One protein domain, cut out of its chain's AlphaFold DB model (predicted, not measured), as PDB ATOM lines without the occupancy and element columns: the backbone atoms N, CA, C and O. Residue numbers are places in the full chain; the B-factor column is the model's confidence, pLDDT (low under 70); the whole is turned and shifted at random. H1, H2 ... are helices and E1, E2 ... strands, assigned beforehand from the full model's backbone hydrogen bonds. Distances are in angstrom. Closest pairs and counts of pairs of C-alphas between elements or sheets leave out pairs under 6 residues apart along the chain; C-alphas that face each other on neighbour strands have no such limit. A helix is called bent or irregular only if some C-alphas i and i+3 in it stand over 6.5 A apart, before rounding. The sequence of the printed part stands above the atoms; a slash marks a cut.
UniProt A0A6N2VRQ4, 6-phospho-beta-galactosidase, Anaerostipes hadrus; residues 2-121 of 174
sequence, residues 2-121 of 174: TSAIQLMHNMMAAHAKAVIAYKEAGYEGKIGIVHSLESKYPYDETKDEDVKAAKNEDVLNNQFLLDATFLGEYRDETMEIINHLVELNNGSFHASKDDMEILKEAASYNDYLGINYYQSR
ATOM      1  N   THR A   2     242.594 210.474 346.937       89.88
ATOM      2  CA  THR A   2     244.052 210.327 346.731       89.88
ATOM      3  C   THR A   2     244.493 210.279 345.266       89.88
ATOM      4  O   THR A   2     245.306 211.093 344.839       89.88
ATOM      5  N   SER A   3     243.904 209.394 344.452       92.56
ATOM      6  CA  SER A   3     244.263 209.288 343.029       92.56
ATOM      7  C   SER A   3     243.959 210.559 342.231       92.56
ATOM      8  O   SER A   3     244.664 210.844 341.272       92.56
ATOM      9  N   ALA A   4     242.939 211.332 342.622       93.94
ATOM     10  CA  ALA A   4     242.603 212.589 341.954       93.94
ATOM     11  C   ALA A   4     243.640 213.679 342.261       93.94
ATOM     12  O   ALA A   4     244.070 214.374 341.350       93.94
ATOM     13  N   ILE A   5     244.099 213.774 343.514       96.56
ATOM     14  CA  ILE A   5     245.173 214.697 343.915       96.56
ATOM     15  C   ILE A   5     246.476 214.366 343.181       96.56
ATOM     16  O   ILE A   5     247.094 215.252 342.591       96.56
ATOM     17  N   GLN A   6     246.858 213.086 343.134       97.94
ATOM     18  CA  GLN A   6     248.048 212.672 342.390       97.94
ATOM     19  C   GLN A   6     247.912 212.958 340.887       97.94
ATOM     20  O   GLN A   6     248.855 213.430 340.259       97.94
ATOM     21  N   LEU A   7     246.733 212.709 340.304       98.00
ATOM     22  CA  LEU A   7     246.465 213.017 338.899       98.00
ATOM     23  C   LEU A   7     246.610 214.516 338.614       98.00
ATOM     24  O   LEU A   7     247.232 214.876 337.619       98.00
ATOM     25  N   MET A   8     246.084 215.377 339.490       98.25
ATOM     26  CA  MET A   8     246.232 216.830 339.379       98.25
ATOM     27  C   MET A   8     247.706 217.249 339.349       98.25
ATOM     28  O   MET A   8     248.108 217.966 338.435       98.25
ATOM     29  N   HIS A   9     248.532 216.743 340.272       98.62
ATOM     30  CA  HIS A   9     249.980 216.994 340.261       98.62
ATOM     31  C   HIS A   9     250.640 216.514 338.962       98.62
ATOM     32  O   HIS A   9     251.359 217.270 338.313       98.62
ATOM     33  N   ASN A  10     250.341 215.286 338.530       98.62
ATOM     34  CA  ASN A  10     250.926 214.713 337.318       98.62
ATOM     35  C   ASN A  10     250.554 215.523 336.061       98.62
ATOM     36  O   ASN A  10     251.384 215.704 335.170       98.62
ATOM     37  N   MET A  11     249.320 216.033 335.986       98.62
ATOM     38  CA  MET A  11     248.888 216.920 334.902       98.62
ATOM     39  C   MET A  11     249.633 218.258 334.932       98.62
ATOM     40  O   MET A  11     250.018 218.755 333.874       98.62
ATOM     41  N   MET A  12     249.900 218.809 336.119       98.75
ATOM     42  CA  MET A  12     250.709 220.022 336.263       98.75
ATOM     43  C   MET A  12     252.167 219.802 335.846       98.75
ATOM     44  O   MET A  12     252.720 220.627 335.120       98.75
ATOM     45  N   ALA A  13     252.772 218.673 336.218       98.69
ATOM     46  CA  ALA A  13     254.120 218.316 335.775       98.69
ATOM     47  C   ALA A  13     254.186 218.124 334.247       98.69
ATOM     48  O   ALA A  13     255.138 218.559 333.598       98.69
ATOM     49  N   ALA A  14     253.158 217.519 333.642       98.75
ATOM     50  CA  ALA A  14     253.054 217.391 332.188       98.75
ATOM     51  C   ALA A  14     252.923 218.756 331.488       98.75
ATOM     52  O   ALA A  14     253.592 218.991 330.481       98.75
ATOM     53  N   HIS A  15     252.108 219.664 332.038       98.75
ATOM     54  CA  HIS A  15     252.004 221.049 331.565       98.75
ATOM     55  C   HIS A  15     253.357 221.762 331.619       98.75
ATOM     56  O   HIS A  15     253.796 222.315 330.614       98.75
ATOM     57  N   ALA A  16     254.056 221.687 332.753       98.81
ATOM     58  CA  ALA A  16     255.365 222.306 332.928       98.81
ATOM     59  C   ALA A  16     256.392 221.810 331.893       98.81
ATOM     60  O   ALA A  16     257.035 222.627 331.237       98.81
ATOM     61  N   LYS A  17     256.460 220.491 331.650       98.81
ATOM     62  CA  LYS A  17     257.304 219.904 330.588       98.81
ATOM     63  C   LYS A  17     256.975 220.474 329.207       98.81
ATOM     64  O   LYS A  17     257.881 220.802 328.446       98.81
ATOM     65  N   ALA A  18     255.690 220.600 328.878       98.75
ATOM     66  CA  ALA A  18     255.257 221.136 327.590       98.75
ATOM     67  C   ALA A  18     255.604 222.626 327.432       98.75
ATOM     68  O   ALA A  18     256.035 223.044 326.357       98.75
ATOM     69  N   VAL A  19     255.449 223.417 328.496       98.50
ATOM     70  CA  VAL A  19     255.802 224.842 328.508       98.50
ATOM     71  C   VAL A  19     257.304 225.047 328.340       98.50
ATOM     72  O   VAL A  19     257.702 225.858 327.504       98.50
ATOM     73  N   ILE A  20     258.130 224.294 329.069       98.69
ATOM     74  CA  ILE A  20     259.594 224.341 328.932       98.69
ATOM     75  C   ILE A  20     259.990 224.005 327.491       98.69
ATOM     76  O   ILE A  20     260.612 224.829 326.826       98.69
ATOM     77  N   ALA A  21     259.515 222.875 326.957       98.75
ATOM     78  CA  ALA A  21     259.822 222.461 325.589       98.75
ATOM     79  C   ALA A  21     259.390 223.501 324.536       98.75
ATOM     80  O   ALA A  21     260.084 223.714 323.542       98.75
ATOM     81  N   TYR A  22     258.252 224.174 324.745       98.75
ATOM     82  CA  TYR A  22     257.795 225.253 323.868       98.75
ATOM     83  C   TYR A  22     258.756 226.448 323.870       98.75
ATOM     84  O   TYR A  22     259.067 226.985 322.803       98.75
ATOM     85  N   LYS A  23     259.231 226.860 325.053       97.81
ATOM     86  CA  LYS A  23     260.176 227.976 325.199       97.81
ATOM     87  C   LYS A  23     261.562 227.621 324.656       97.81
ATOM     88  O   LYS A  23     262.137 228.424 323.927       97.81
ATOM     89  N   GLU A  24     262.064 226.419 324.931       98.00
ATOM     90  CA  GLU A  24     263.356 225.931 324.424       98.00
ATOM     91  C   GLU A  24     263.390 225.812 322.896       98.00
ATOM     92  O   GLU A  24     264.413 226.087 322.271       98.00
ATOM     93  N   ALA A  25     262.264 225.453 322.274       98.44
ATOM     94  CA  ALA A  25     262.142 225.390 320.820       98.44
ATOM     95  C   ALA A  25     262.132 226.773 320.135       98.44
ATOM     96  O   ALA A  25     262.189 226.840 318.907       98.44
ATOM     97  N   GLY A  26     262.058 227.872 320.897       98.00
ATOM     98  CA  GLY A  26     262.125 229.233 320.362       98.00
ATOM     99  C   GLY A  26     260.902 229.650 319.541       98.00
ATOM    100  O   GLY A  26     261.022 230.495 318.656       98.00
ATOM    101  N   TYR A  27     259.731 229.060 319.796       98.19
ATOM    102  CA  TYR A  27     258.499 229.464 319.117       98.19
ATOM    103  C   TYR A  27     258.089 230.895 319.507       98.19
ATOM    104  O   TYR A  27     258.121 231.269 320.675       98.19
ATOM    105  N   GLU A  28     257.638 231.685 318.528       97.06
ATOM    106  CA  GLU A  28     257.276 233.105 318.719       97.06
ATOM    107  C   GLU A  28     255.864 233.331 319.294       97.06
ATOM    108  O   GLU A  28     255.460 234.467 319.548       97.06
ATOM    109  N   GLY A  29     255.072 232.268 319.447       97.88
ATOM    110  CA  GLY A  29     253.713 232.371 319.972       97.88
ATOM    111  C   GLY A  29     253.669 232.458 321.499       97.88
ATOM    112  O   GLY A  29     254.672 232.662 322.179       97.88
ATOM    113  N   LYS A  30     252.459 232.306 322.043       98.38
ATOM    114  CA  LYS A  30     252.214 232.309 323.487       98.38
ATOM    115  C   LYS A  30     251.735 230.945 323.947       98.38
ATOM    116  O   LYS A  30     250.907 230.329 323.274       98.38
ATOM    117  N   ILE A  31     252.197 230.528 325.114       98.56
ATOM    118  CA  ILE A  31     251.751 229.321 325.800       98.56
ATOM    119  C   ILE A  31     251.359 229.665 327.236       98.56
ATOM    120  O   ILE A  31     251.951 230.525 327.884       98.56
ATOM    121  N   GLY A  32     250.329 229.007 327.740       97.94
ATOM    122  CA  GLY A  32     249.825 229.227 329.086       97.94
ATOM    123  C   GLY A  32     248.867 228.120 329.483       97.94
ATOM    124  O   GLY A  32     248.717 227.128 328.767       97.94
ATOM    125  N   ILE A  33     248.201 228.307 330.616       98.56
ATOM    126  CA  ILE A  33     247.247 227.344 331.165       98.56
ATOM    127  C   ILE A  33     245.864 227.968 331.301       98.56
ATOM    128  O   ILE A  33     245.722 229.179 331.482       98.56
ATOM    129  N   VAL A  34     244.836 227.127 331.223       98.38
ATOM    130  CA  VAL A  34     243.455 227.505 331.524       98.38
ATOM    131  C   VAL A  34     242.998 226.715 332.742       98.38
ATOM    132  O   VAL A  34     242.855 225.497 332.666       98.38
ATOM    133  N   HIS A  35     242.743 227.412 333.848       98.19
ATOM    134  CA  HIS A  35     242.224 226.813 335.079       98.19
ATOM    135  C   HIS A  35     240.733 227.072 335.230       98.19
ATOM    136  O   HIS A  35     240.233 228.139 334.873       98.19
ATOM    137  N   SER A  36     240.016 226.099 335.790       96.94
ATOM    138  CA  SER A  36     238.655 226.329 336.278       96.94
ATOM    139  C   SER A  36     238.738 226.760 337.733       96.94
ATOM    140  O   SER A  36     238.961 225.921 338.596       96.94
ATOM    141  N   LEU A  37     238.598 228.060 337.985       95.50
ATOM    142  CA  LEU A  37     238.688 228.625 339.329       95.50
ATOM    143  C   LEU A  37     237.282 229.003 339.779       95.50
ATOM    144  O   LEU A  37     236.658 229.868 339.176       95.50
ATOM    145  N   GLU A  38     236.771 228.341 340.811       94.00
ATOM    146  CA  GLU A  38     235.504 228.700 341.456       94.00
ATOM    147  C   GLU A  38     235.820 229.358 342.801       94.00
ATOM    148  O   GLU A  38     236.544 228.768 343.602       94.00
ATOM    149  N   SER A  39     235.241 230.525 343.093       95.19
ATOM    150  CA  SER A  39     235.346 231.110 344.436       95.19
ATOM    151  C   SER A  39     234.661 230.202 345.456       95.19
ATOM    152  O   SER A  39     233.541 229.735 345.221       95.19
ATOM    153  N   LYS A  40     235.324 229.956 346.587       96.25
ATOM    154  CA  LYS A  40     234.795 229.155 347.695       96.25
ATOM    155  C   LYS A  40     234.532 230.072 348.883       96.25
ATOM    156  O   LYS A  40     235.428 230.781 349.329       96.25
ATOM    157  N   TYR A  41     233.307 230.053 349.385       96.50
ATOM    158  CA  TYR A  41     232.879 230.840 350.534       96.50
ATOM    159  C   TYR A  41     232.389 229.913 351.646       96.50
ATOM    160  O   TYR A  41     231.775 228.886 351.340       96.50
ATOM    161  N   PRO A  42     232.595 230.257 352.928       97.31
ATOM    162  CA  PRO A  42     231.902 229.573 354.011       97.31
ATOM    163  C   PRO A  42     230.392 229.770 353.867       97.31
ATOM    164  O   PRO A  42     229.913 230.840 353.469       97.31
ATOM    165  N   TYR A  43     229.620 228.730 354.173       96.56
ATOM    166  CA  TYR A  43     228.166 228.830 354.184       96.56
ATOM    167  C   TYR A  43     227.712 229.813 355.274       96.56
ATOM    168  O   TYR A  43     226.974 230.761 354.971       96.56
ATOM    169  N   ASP A  44     228.239 229.644 356.489       95.88
ATOM    170  CA  ASP A  44     228.149 230.579 357.609       95.88
ATOM    171  C   ASP A  44     229.542 231.123 357.978       95.88
ATOM    172  O   ASP A  44     230.390 230.405 358.496       95.88
ATOM    173  N   GLU A  45     229.788 232.407 357.719       95.56
ATOM    174  CA  GLU A  45     231.082 233.054 357.989       95.56
ATOM    175  C   GLU A  45     231.395 233.220 359.484       95.56
ATOM    176  O   GLU A  45     232.535 233.504 359.841       95.56
ATOM    177  N   THR A  46     230.399 233.042 360.359       97.50
ATOM    178  CA  THR A  46     230.566 233.144 361.817       97.50
ATOM    179  C   THR A  46     230.974 231.824 362.471       97.50
ATOM    180  O   THR A  46     231.225 231.792 363.676       97.50
ATOM    181  N   LYS A  47     231.037 230.737 361.690       97.94
ATOM    182  CA  LYS A  47     231.432 229.401 362.140       97.94
ATOM    183  C   LYS A  47     232.812 229.039 361.610       97.94
ATOM    184  O   LYS A  47     232.989 228.850 360.405       97.94
ATOM    185  N   ASP A  48     233.769 228.875 362.515       98.12
ATOM    186  CA  ASP A  48     235.152 228.526 362.168       98.12
ATOM    187  C   ASP A  48     235.234 227.210 361.375       98.12
ATOM    188  O   ASP A  48     236.060 227.068 360.471       98.12
ATOM    189  N   GLU A  49     234.346 226.254 361.656       97.69
ATOM    190  CA  GLU A  49     234.250 224.992 360.926       97.69
ATOM    191  C   GLU A  49     233.849 225.164 359.449       97.69
ATOM    192  O   GLU A  49     234.402 224.480 358.585       97.69
ATOM    193  N   ASP A  50     232.957 226.106 359.127       98.19
ATOM    194  CA  ASP A  50     232.554 226.402 357.744       98.19
ATOM    195  C   ASP A  50     233.660 227.175 357.009       98.19
ATOM    196  O   ASP A  50     233.917 226.926 355.828       98.19
ATOM    197  N   VAL A  51     234.368 228.068 357.711       98.25
ATOM    198  CA  VAL A  51     235.554 228.770 357.184       98.25
ATOM    199  C   VAL A  51     236.652 227.772 356.823       98.25
ATOM    200  O   VAL A  51     237.199 227.819 355.716       98.25
ATOM    201  N   LYS A  52     236.933 226.817 357.716       97.81
ATOM    202  CA  LYS A  52     237.899 225.744 357.463       97.81
ATOM    203  C   LYS A  52     237.467 224.858 356.292       97.81
ATOM    204  O   LYS A  52     238.298 224.532 355.447       97.81
ATOM    205  N   ALA A  53     236.184 224.509 356.202       97.75
ATOM    206  CA  ALA A  53     235.659 223.699 355.105       97.75
ATOM    207  C   ALA A  53     235.813 224.396 353.740       97.75
ATOM    208  O   ALA A  53     236.302 223.803 352.774       97.75
ATOM    209  N   ALA A  54     235.485 225.691 353.667       98.06
ATOM    210  CA  ALA A  54     235.684 226.492 352.461       98.06
ATOM    211  C   ALA A  54     237.162 226.567 352.054       98.06
ATOM    212  O   ALA A  54     237.478 226.415 350.871       98.06
ATOM    213  N   LYS A  55     238.070 226.731 353.025       98.19
ATOM    214  CA  LYS A  55     239.516 226.732 352.781       98.19
ATOM    215  C   LYS A  55     240.025 225.380 352.281       98.19
ATOM    216  O   LYS A  55     240.801 225.347 351.330       98.19
ATOM    217  N   ASN A  56     239.566 224.273 352.864       97.38
ATOM    218  CA  ASN A  56     239.932 222.934 352.401       97.38
ATOM    219  C   ASN A  56     239.511 222.716 350.942       97.38
ATOM    220  O   ASN A  56     240.285 222.183 350.144       97.38
ATOM    221  N   GLU A  57     238.303 223.154 350.570       97.44
ATOM    222  CA  GLU A  57     237.832 223.021 349.192       97.44
ATOM    223  C   GLU A  57     238.572 223.948 348.215       97.44
ATOM    224  O   GLU A  57     238.832 223.547 347.073       97.44
ATOM    225  N   ASP A  58     238.918 225.165 348.644       98.38
ATOM    226  CA  ASP A  58     239.717 226.108 347.854       98.38
ATOM    227  C   ASP A  58     241.125 225.570 347.609       98.38
ATOM    228  O   ASP A  58     241.600 225.573 346.473       98.38
ATOM    229  N   VAL A  59     241.767 225.012 348.636       98.38
ATOM    230  CA  VAL A  59     243.090 224.411 348.469       98.38
ATOM    231  C   VAL A  59     243.043 223.237 347.506       98.38
ATOM    232  O   VAL A  59     243.857 223.177 346.585       98.38
ATOM    233  N   LEU A  60     242.058 222.352 347.662       96.88
ATOM    234  CA  LEU A  60     241.918 221.168 346.822       96.88
ATOM    235  C   LEU A  60     241.692 221.504 345.337       96.88
ATOM    236  O   LEU A  60     242.225 220.801 344.481       96.88
ATOM    237  N   ASN A  61     240.895 222.533 345.024       96.56
ATOM    238  CA  ASN A  61     240.484 222.820 343.642       96.56
ATOM    239  C   ASN A  61     241.233 223.988 342.985       96.56
ATOM    240  O   ASN A  61     241.320 224.021 341.760       96.56
ATOM    241  N   ASN A  62     241.757 224.932 343.770       98.31
ATOM    242  CA  ASN A  62     242.357 226.168 343.272       98.31
ATOM    243  C   ASN A  62     243.822 226.294 343.717       98.31
ATOM    244  O   ASN A  62     244.716 226.228 342.873       98.31
ATOM    245  N   GLN A  63     244.084 226.460 345.024       98.62
ATOM    246  CA  GLN A  63     245.419 226.819 345.532       98.62
ATOM    247  C   GLN A  63     246.473 225.782 345.146       98.62
ATOM    248  O   GLN A  63     247.537 226.161 344.678       98.62
ATOM    249  N   PHE A  64     246.165 224.485 345.254       98.69
ATOM    250  CA  PHE A  64     247.095 223.415 344.891       98.69
ATOM    251  C   PHE A  64     247.564 223.508 343.431       98.69
ATOM    252  O   PHE A  64     248.750 223.368 343.138       98.69
ATOM    253  N   LEU A  65     246.652 223.805 342.504       98.62
ATOM    254  CA  LEU A  65     246.982 223.949 341.085       98.62
ATOM    255  C   LEU A  65     247.708 225.268 340.798       98.62
ATOM    256  O   LEU A  65     248.647 225.296 340.000       98.62
ATOM    257  N   LEU A  66     247.298 226.360 341.448       98.62
ATOM    258  CA  LEU A  66     247.915 227.679 341.289       98.62
ATOM    259  C   LEU A  66     249.343 227.721 341.844       98.62
ATOM    260  O   LEU A  66     250.224 228.275 341.187       98.62
ATOM    261  N   ASP A  67     249.583 227.087 342.991       98.75
ATOM    262  CA  ASP A  67     250.904 226.916 343.597       98.75
ATOM    263  C   ASP A  67     251.852 226.199 342.617       98.75
ATOM    264  O   ASP A  67     252.901 226.739 342.254       98.75
ATOM    265  N   ALA A  68     251.428 225.054 342.066       98.56
ATOM    266  CA  ALA A  68     252.195 224.340 341.041       98.56
ATOM    267  C   ALA A  68     252.436 225.179 339.774       98.56
ATOM    268  O   ALA A  68     253.496 225.082 339.166       98.56
ATOM    269  N   THR A  69     251.458 225.997 339.367       98.50
ATOM    270  CA  THR A  69     251.529 226.781 338.123       98.50
ATOM    271  C   THR A  69     252.486 227.967 338.225       98.50
ATOM    272  O   THR A  69     253.225 228.228 337.279       98.50
ATOM    273  N   PHE A  70     252.423 228.721 339.326       97.88
ATOM    274  CA  PHE A  70     253.028 230.056 339.414       97.88
ATOM    275  C   PHE A  70     254.139 230.173 340.451       97.88
ATOM    276  O   PHE A  70     254.962 231.079 340.349       97.88
ATOM    277  N   LEU A  71     254.181 229.285 341.444       98.00
ATOM    278  CA  LEU A  71     255.287 229.226 342.406       98.00
ATOM    279  C   LEU A  71     256.278 228.120 342.040       98.00
ATOM    280  O   LEU A  71     257.466 228.217 342.367       98.00
ATOM    281  N   GLY A  72     255.772 227.078 341.368       98.19
ATOM    282  CA  GLY A  72     256.501 225.849 341.077       98.19
ATOM    283  C   GLY A  72     256.848 225.053 342.337       98.19
ATOM    284  O   GLY A  72     257.727 224.199 342.326       98.19
ATOM    285  N   GLU A  73     256.172 225.368 343.438       98.25
ATOM    286  CA  GLU A  73     256.298 224.747 344.749       98.25
ATOM    287  C   GLU A  73     254.946 224.812 345.454       98.25
ATOM    288  O   GLU A  73     254.116 225.666 345.138       98.25
ATOM    289  N   TYR A  74     254.726 223.918 346.411       98.50
ATOM    290  CA  TYR A  74     253.526 223.930 347.239       98.50
ATOM    291  C   TYR A  74     253.809 224.659 348.541       98.50
ATOM    292  O   TYR A  74     254.792 224.352 349.216       98.50
ATOM    293  N   ARG A  75     252.940 225.604 348.911       98.25
ATOM    294  CA  ARG A  75     253.028 226.272 350.216       98.25
ATOM    295  C   ARG A  75     252.817 225.269 351.349       98.25
ATOM    296  O   ARG A  75     252.098 224.285 351.175       98.25
ATOM    297  N   ASP A  76     253.348 225.579 352.530       98.19
ATOM    298  CA  ASP A  76     253.187 224.738 353.723       98.19
ATOM    299  C   ASP A  76     251.708 224.453 354.030       98.19
ATOM    300  O   ASP A  76     251.325 223.299 354.188       98.19
ATOM    301  N   GLU A  77     250.855 225.481 353.997       97.94
ATOM    302  CA  GLU A  77     249.404 225.348 354.198       97.94
ATOM    303  C   GLU A  77     248.741 224.448 353.137       97.94
ATOM    304  O   GLU A  77     247.872 223.632 353.450       97.94
ATOM    305  N   THR A  78     249.169 224.567 351.873       98.44
ATOM    306  CA  THR A  78     248.688 223.706 350.786       98.44
ATOM    307  C   THR A  78     249.024 222.250 351.089       98.44
ATOM    308  O   THR A  78     248.153 221.385 351.002       98.44
ATOM    309  N   MET A  79     250.271 221.976 351.475       98.12
ATOM    310  CA  MET A  79     250.723 220.622 351.787       98.12
ATOM    311  C   MET A  79     250.081 220.065 353.053       98.12
ATOM    312  O   MET A  79     249.735 218.888 353.068       98.12
ATOM    313  N   GLU A  80     249.878 220.881 354.087       97.94
ATOM    314  CA  GLU A  80     249.180 220.483 355.311       97.94
ATOM    315  C   GLU A  80     247.772 219.967 354.990       97.94
ATOM    316  O   GLU A  80     247.420 218.844 355.357       97.94
ATOM    317  N   ILE A  81     246.996 220.740 354.227       97.81
ATOM    318  CA  ILE A  81     245.632 220.361 353.847       97.81
ATOM    319  C   ILE A  81     245.639 219.161 352.895       97.81
ATOM    320  O   ILE A  81     244.881 218.216 353.102       97.81
ATOM    321  N   ILE A  82     246.497 219.145 351.871       97.94
ATOM    322  CA  ILE A  82     246.555 218.028 350.917       97.94
ATOM    323  C   ILE A  82     246.933 216.718 351.614       97.94
ATOM    324  O   ILE A  82     246.262 215.708 351.387       97.94
ATOM    325  N   ASN A  83     247.945 216.734 352.488       97.12
ATOM    326  CA  ASN A  83     248.360 215.563 353.261       97.12
ATOM    327  C   ASN A  83     247.241 215.094 354.193       97.12
ATOM    328  O   ASN A  83     246.893 213.913 354.184       97.12
ATOM    329  N   HIS A  84     246.594 216.019 354.904       95.25
ATOM    330  CA  HIS A  84     245.442 215.694 355.739       95.25
ATOM    331  C   HIS A  84     244.318 215.010 354.938       95.25
ATOM    332  O   HIS A  84     243.797 213.971 355.347       95.25
ATOM    333  N   LEU A  85     243.970 215.544 353.763       94.31
ATOM    334  CA  LEU A  85     242.905 215.007 352.916       94.31
ATOM    335  C   LEU A  85     243.229 213.614 352.353       94.31
ATOM    336  O   LEU A  85     242.342 212.755 352.300       94.31
ATOM    337  N   VAL A  86     244.475 213.354 351.936       95.25
ATOM    338  CA  VAL A  86     244.864 212.009 351.469       95.25
ATOM    339  C   VAL A  86     244.934 211.004 352.615       95.25
ATOM    340  O   VAL A  86     244.454 209.883 352.442       95.25
ATOM    341  N   GLU A  87     245.435 211.400 353.789       94.19
ATOM    342  CA  GLU A  87     245.518 210.543 354.978       94.19
ATOM    343  C   GLU A  87     244.130 210.128 355.476       94.19
ATOM    344  O   GLU A  87     243.888 208.943 355.724       94.19
ATOM    345  N   LEU A  88     243.178 211.070 355.518       91.25
ATOM    346  CA  LEU A  88     241.770 210.793 355.839       91.25
ATOM    347  C   LEU A  88     241.120 209.770 354.895       91.25
ATOM    348  O   LEU A  88     240.135 209.130 355.262       91.25
ATOM    349  N   ASN A  89     241.665 209.620 353.687       86.25
ATOM    350  CA  ASN A  89     241.212 208.677 352.669       86.25
ATOM    351  C   ASN A  89     242.180 207.484 352.508       86.25
ATOM    352  O   ASN A  89     242.220 206.867 351.442       86.25
ATOM    353  N   ASN A  90     242.960 207.166 353.552       91.25
ATOM    354  CA  ASN A  90     243.906 206.044 353.608       91.25
ATOM    355  C   ASN A  90     244.924 206.025 352.453       91.25
ATOM    356  O   ASN A  90     245.302 204.959 351.964       91.25
ATOM    357  N   GLY A  91     245.353 207.200 352.000       93.88
ATOM    358  CA  GLY A  91     246.335 207.350 350.937       93.88
ATOM    359  C   GLY A  91     247.486 208.272 351.310       93.88
ATOM    360  O   GLY A  91     247.570 208.788 352.420       93.88
ATOM    361  N   SER A  92     248.368 208.482 350.342       95.69
ATOM    362  CA  SER A  92     249.479 209.422 350.420       95.69
ATOM    363  C   SER A  92     249.588 210.207 349.117       95.69
ATOM    364  O   SER A  92     249.129 209.763 348.062       95.69
ATOM    365  N   PHE A  93     250.185 211.389 349.206       97.25
ATOM    366  CA  PHE A  93     250.532 212.215 348.060       97.25
ATOM    367  C   PHE A  93     252.048 212.169 347.859       97.25
ATOM    368  O   PHE A  93     252.808 212.228 348.827       97.25
ATOM    369  N   HIS A  94     252.491 212.040 346.610       95.00
ATOM    370  CA  HIS A  94     253.905 212.044 346.272       95.00
ATOM    371  C   HIS A  94     254.178 213.027 345.136       95.00
ATOM    372  O   HIS A  94     253.674 212.867 344.027       95.00
ATOM    373  N   ALA A  95     255.029 214.009 345.414       96.56
ATOM    374  CA  ALA A  95     255.656 214.839 344.401       96.56
ATOM    375  C   ALA A  95     257.138 214.465 344.348       96.56
ATOM    376  O   ALA A  95     257.845 214.582 345.355       96.56
ATOM    377  N   SER A  96     257.595 213.953 343.206       97.56
ATOM    378  CA  SER A  96     258.999 213.582 343.062       97.56
ATOM    379  C   SER A  96     259.872 214.837 343.010       97.56
ATOM    380  O   SER A  96     259.411 215.918 342.642       97.56
ATOM    381  N   LYS A  97     261.152 214.704 343.372       98.00
ATOM    382  CA  LYS A  97     262.100 215.819 343.277       98.00
ATOM    383  C   LYS A  97     262.171 216.362 341.841       98.00
ATOM    384  O   LYS A  97     262.122 217.573 341.660       98.00
ATOM    385  N   ASP A  98     262.202 215.467 340.858       98.12
ATOM    386  CA  ASP A  98     262.249 215.809 339.434       98.12
ATOM    387  C   ASP A  98     260.991 216.577 338.995       98.12
ATOM    388  O   ASP A  98     261.092 217.565 338.270       98.12
ATOM    389  N   ASP A  99     259.801 216.174 339.462       98.50
ATOM    390  CA  ASP A  99     258.567 216.912 339.166       98.50
ATOM    391  C   ASP A  99     258.614 218.322 339.766       98.50
ATOM    392  O   ASP A  99     258.247 219.284 339.095       98.50
ATOM    393  N   MET A 100     259.107 218.469 341.000       98.62
ATOM    394  CA  MET A 100     259.219 219.781 341.646       98.62
ATOM    395  C   MET A 100     260.246 220.692 340.965       98.62
ATOM    396  O   MET A 100     259.989 221.884 340.820       98.62
ATOM    397  N   GLU A 101     261.381 220.156 340.509       98.56
ATOM    398  CA  GLU A 101     262.373 220.923 339.739       98.56
ATOM    399  C   GLU A 101     261.772 221.447 338.426       98.56
ATOM    400  O   GLU A 101     261.911 222.629 338.105       98.56
ATOM    401  N   ILE A 102     261.016 220.602 337.722       98.56
ATOM    402  CA  ILE A 102     260.329 220.956 336.474       98.56
ATOM    403  C   ILE A 102     259.232 222.002 336.700       98.56
ATOM    404  O   ILE A 102     259.113 222.956 335.929       98.56
ATOM    405  N   LEU A 103     258.424 221.849 337.754       98.81
ATOM    406  CA  LEU A 103     257.413 222.845 338.123       98.81
ATOM    407  C   LEU A 103     258.072 224.195 338.444       98.81
ATOM    408  O   LEU A 103     257.580 225.235 338.003       98.81
ATOM    409  N   LYS A 104     259.203 224.185 339.165       98.75
ATOM    410  CA  LYS A 104     259.954 225.395 339.521       98.75
ATOM    411  C   LYS A 104     260.495 226.132 338.308       98.75
ATOM    412  O   LYS A 104     260.369 227.354 338.240       98.75
ATOM    413  N   GLU A 105     261.065 225.403 337.357       98.38
ATOM    414  CA  GLU A 105     261.562 225.980 336.112       98.38
ATOM    415  C   GLU A 105     260.425 226.615 335.294       98.38
ATOM    416  O   GLU A 105     260.503 227.783 334.903       98.38
ATOM    417  N   ALA A 106     259.323 225.882 335.104       98.56
ATOM    418  CA  ALA A 106     258.202 226.328 334.280       98.56
ATOM    419  C   ALA A 106     257.391 227.491 334.881       98.56
ATOM    420  O   ALA A 106     256.657 228.160 334.146       98.56
ATOM    421  N   ALA A 107     257.503 227.757 336.188       98.25
ATOM    422  CA  ALA A 107     256.678 228.738 336.903       98.25
ATOM    423  C   ALA A 107     256.704 230.144 336.273       98.25
ATOM    424  O   ALA A 107     255.694 230.850 336.260       98.25
ATOM    425  N   SER A 108     257.844 230.533 335.697       97.31
ATOM    426  CA  SER A 108     258.042 231.847 335.070       97.31
ATOM    427  C   SER A 108     257.698 231.906 333.575       97.31
ATOM    428  O   SER A 108     257.790 232.973 332.968       97.31
ATOM    429  N   TYR A 109     257.310 230.785 332.961       97.81
ATOM    430  CA  TYR A 109     257.186 230.665 331.503       97.81
ATOM    431  C   TYR A 109     255.756 230.809 330.968       97.81
ATOM    432  O   TYR A 109     255.575 230.922 329.755       97.81
ATOM    433  N   ASN A 110     254.741 230.809 331.836       97.56
ATOM    434  CA  ASN A 110     253.353 231.003 331.416       97.56
ATOM    435  C   ASN A 110     253.134 232.446 330.928       97.56
ATOM    436  O   ASN A 110     253.253 233.394 331.702       97.56
ATOM    437  N   ASP A 111     252.745 232.619 329.662       98.12
ATOM    438  CA  ASP A 111     252.485 233.938 329.066       98.12
ATOM    439  C   ASP A 111     251.113 234.509 329.456       98.12
ATOM    440  O   ASP A 111     250.878 235.716 329.367       98.12
ATOM    441  N   TYR A 112     250.173 233.636 329.828       97.31
ATOM    442  CA  TYR A 112     248.828 234.010 330.252       97.31
ATOM    443  C   TYR A 112     248.201 232.957 331.169       97.31
ATOM    444  O   TYR A 112     248.530 231.769 331.120       97.31
ATOM    445  N   LEU A 113     247.230 233.418 331.957       98.00
ATOM    446  CA  LEU A 113     246.291 232.593 332.703       98.00
ATOM    447  C   LEU A 113     244.902 232.752 332.084       98.00
ATOM    448  O   LEU A 113     244.331 233.842 332.097       98.00
ATOM    449  N   GLY A 114     244.350 231.666 331.554       98.12
ATOM    450  CA  GLY A 114     242.927 231.586 331.250       98.12
ATOM    451  C   GLY A 114     242.145 231.173 332.493       98.12
ATOM    452  O   GLY A 114     242.556 230.258 333.205       98.12
ATOM    453  N   ILE A 115     241.007 231.821 332.742       97.62
ATOM    454  CA  ILE A 115     240.126 231.487 333.863       97.62
ATOM    455  C   ILE A 115     238.757 231.093 333.319       97.62
ATOM    456  O   ILE A 115     238.025 231.920 332.774       97.62
ATOM    457  N   ASN A 116     238.405 229.826 333.512       97.19
ATOM    458  CA  ASN A 116     237.055 229.326 333.319       97.19
ATOM    459  C   ASN A 116     236.279 229.512 334.624       97.19
ATOM    460  O   ASN A 116     236.486 228.774 335.585       97.19
ATOM    461  N   TYR A 117     235.375 230.486 334.652       92.31
ATOM    462  CA  TYR A 117     234.565 230.794 335.825       92.31
ATOM    463  C   TYR A 117     233.080 230.770 335.461       92.31
ATOM    464  O   TYR A 117     232.650 231.425 334.511       92.31
ATOM    465  N   TYR A 118     232.295 230.012 336.225       87.69
ATOM    466  CA  TYR A 118     230.854 229.860 335.997       87.69
ATOM    467  C   TYR A 118     230.013 230.176 337.229       87.69
ATOM    468  O   TYR A 118     228.879 230.618 337.075       87.69
ATOM    469  N   GLN A 119     230.534 229.895 338.423       86.44
ATOM    470  CA  GLN A 119     229.814 230.056 339.678       86.44
ATOM    471  C   GLN A 119     230.765 230.029 340.873       86.44
ATOM    472  O   GLN A 119     231.889 229.531 340.782       86.44
ATOM    473  N   SER A 120     230.261 230.514 342.002       91.31
ATOM    474  CA  SER A 120     230.862 230.327 343.320       91.31
ATOM    475  C   SER A 120     230.288 229.087 344.009       91.31
ATOM    476  O   SER A 120     229.308 228.502 343.542       91.31
ATOM    477  N   ARG A 121     230.911 228.667 345.113       93.75
ATOM    478  CA  ARG A 121     230.423 227.593 345.984       93.75
ATOM    479  C   ARG A 121     230.362 228.071 347.426       93.75
ATOM    480  O   ARG A 121     231.322 228.674 347.900       93.75
TER     481      ARG A 121
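What this domain is: This is residues 2 to 121 of the 174 residues of the protein "6-phospho-beta-galactosidase" of Anaerostipes hadrus (UniProt A0A6N2VRQ4). Two long helices, H1 and the bent H2, run the same general way, with H1 side by side with the second arm of H2, while H3 crosses the first arm of H2 and H4 packs on H1 at a steep angle. A thin edge of strand runs past H2: E1 and then E2 follow each other along it, and E3 pairs with E1 in a small parallel two-stranded sheet. The printed part has 120 residues with four named helices and three named strands, in the order H1 E1 E2 H2 H3 H4 E3, and its class is mostly helix. It is compact, with a radius of gyration of the C-alphas of 15.6 A, but elongated in outline, spanning 52 by 32 by 21 A.

How they stand to each other: H1, residues 2 to 24, and H2, residues 48 to 71, are the hubs, each touching three other helices. H2 was assigned as one helix by its hydrogen bonds but is bent: C-alphas 60 and 63 are 6.8 A apart, and its arms H2a, residues 48 to 60, and H2b, residues 63 to 71, stand at a steep tilt of 51 degrees. H1 touches H2b with residues 8 to 16 alone, at a shallow tilt of 20 degrees, the same way; the closest C-alphas, of Met 12 and Ala 68, are 6.6 A apart. H4, residues 97 to 106, touches residues 12 to 20 of H1 at a steep tilt of 50 degrees, closest at the C-alphas of Ala 16 and Ala 106, 5.1 A. H4 and H2b touch only at their ends, closest at the C-alphas of Ala 68 and Leu 103, 6.2 A. H3, residues 76 to 88, touches H2a about perpendicular, at 85 degrees, with the C-alphas of Val 59 and Thr 78 closest at 6.1 A. H3 and H1 only just touch, with 3 pairs of C-alphas within 8 A. E1, residues 33 to 36, and E3, residues 113 to 116, are parallel neighbours at 28 degrees; N 114 and O 33 are 2.8 A apart and N 35 and O 114 2.9 A, within hydrogen-bond range. E1 and H2b are near each other. E2, residues 40 to 42, pairs with no named strand; its closest C-alpha to H2a is that of Pro 42, 4.9 A from Val 51's. In H1, H2a, H2b, H3 and H4 every O i to N i+4 pair is within hydrogen-bond range.

Where its parts are: H1 begins at C-alpha 2, (244.052, 210.327, 346.731), and is 33.4 A long. E1 and E2 follow, then H2a, 18.3 A, and H2b, 10.6 A, which ends at C-alpha 71, (255.287, 229.226, 342.406). H3 is 18.1 A and H4 14.4 A long. E3 ends at C-alpha 116, (237.055, 229.326, 333.319).

The domain as a whole: The two C-alphas farthest apart, of Ala 25 and Thr 46, are 52.3 A apart. The printed part has no cut and no long link. Its mean pLDDT is 97.1, and no printed residue is under 70.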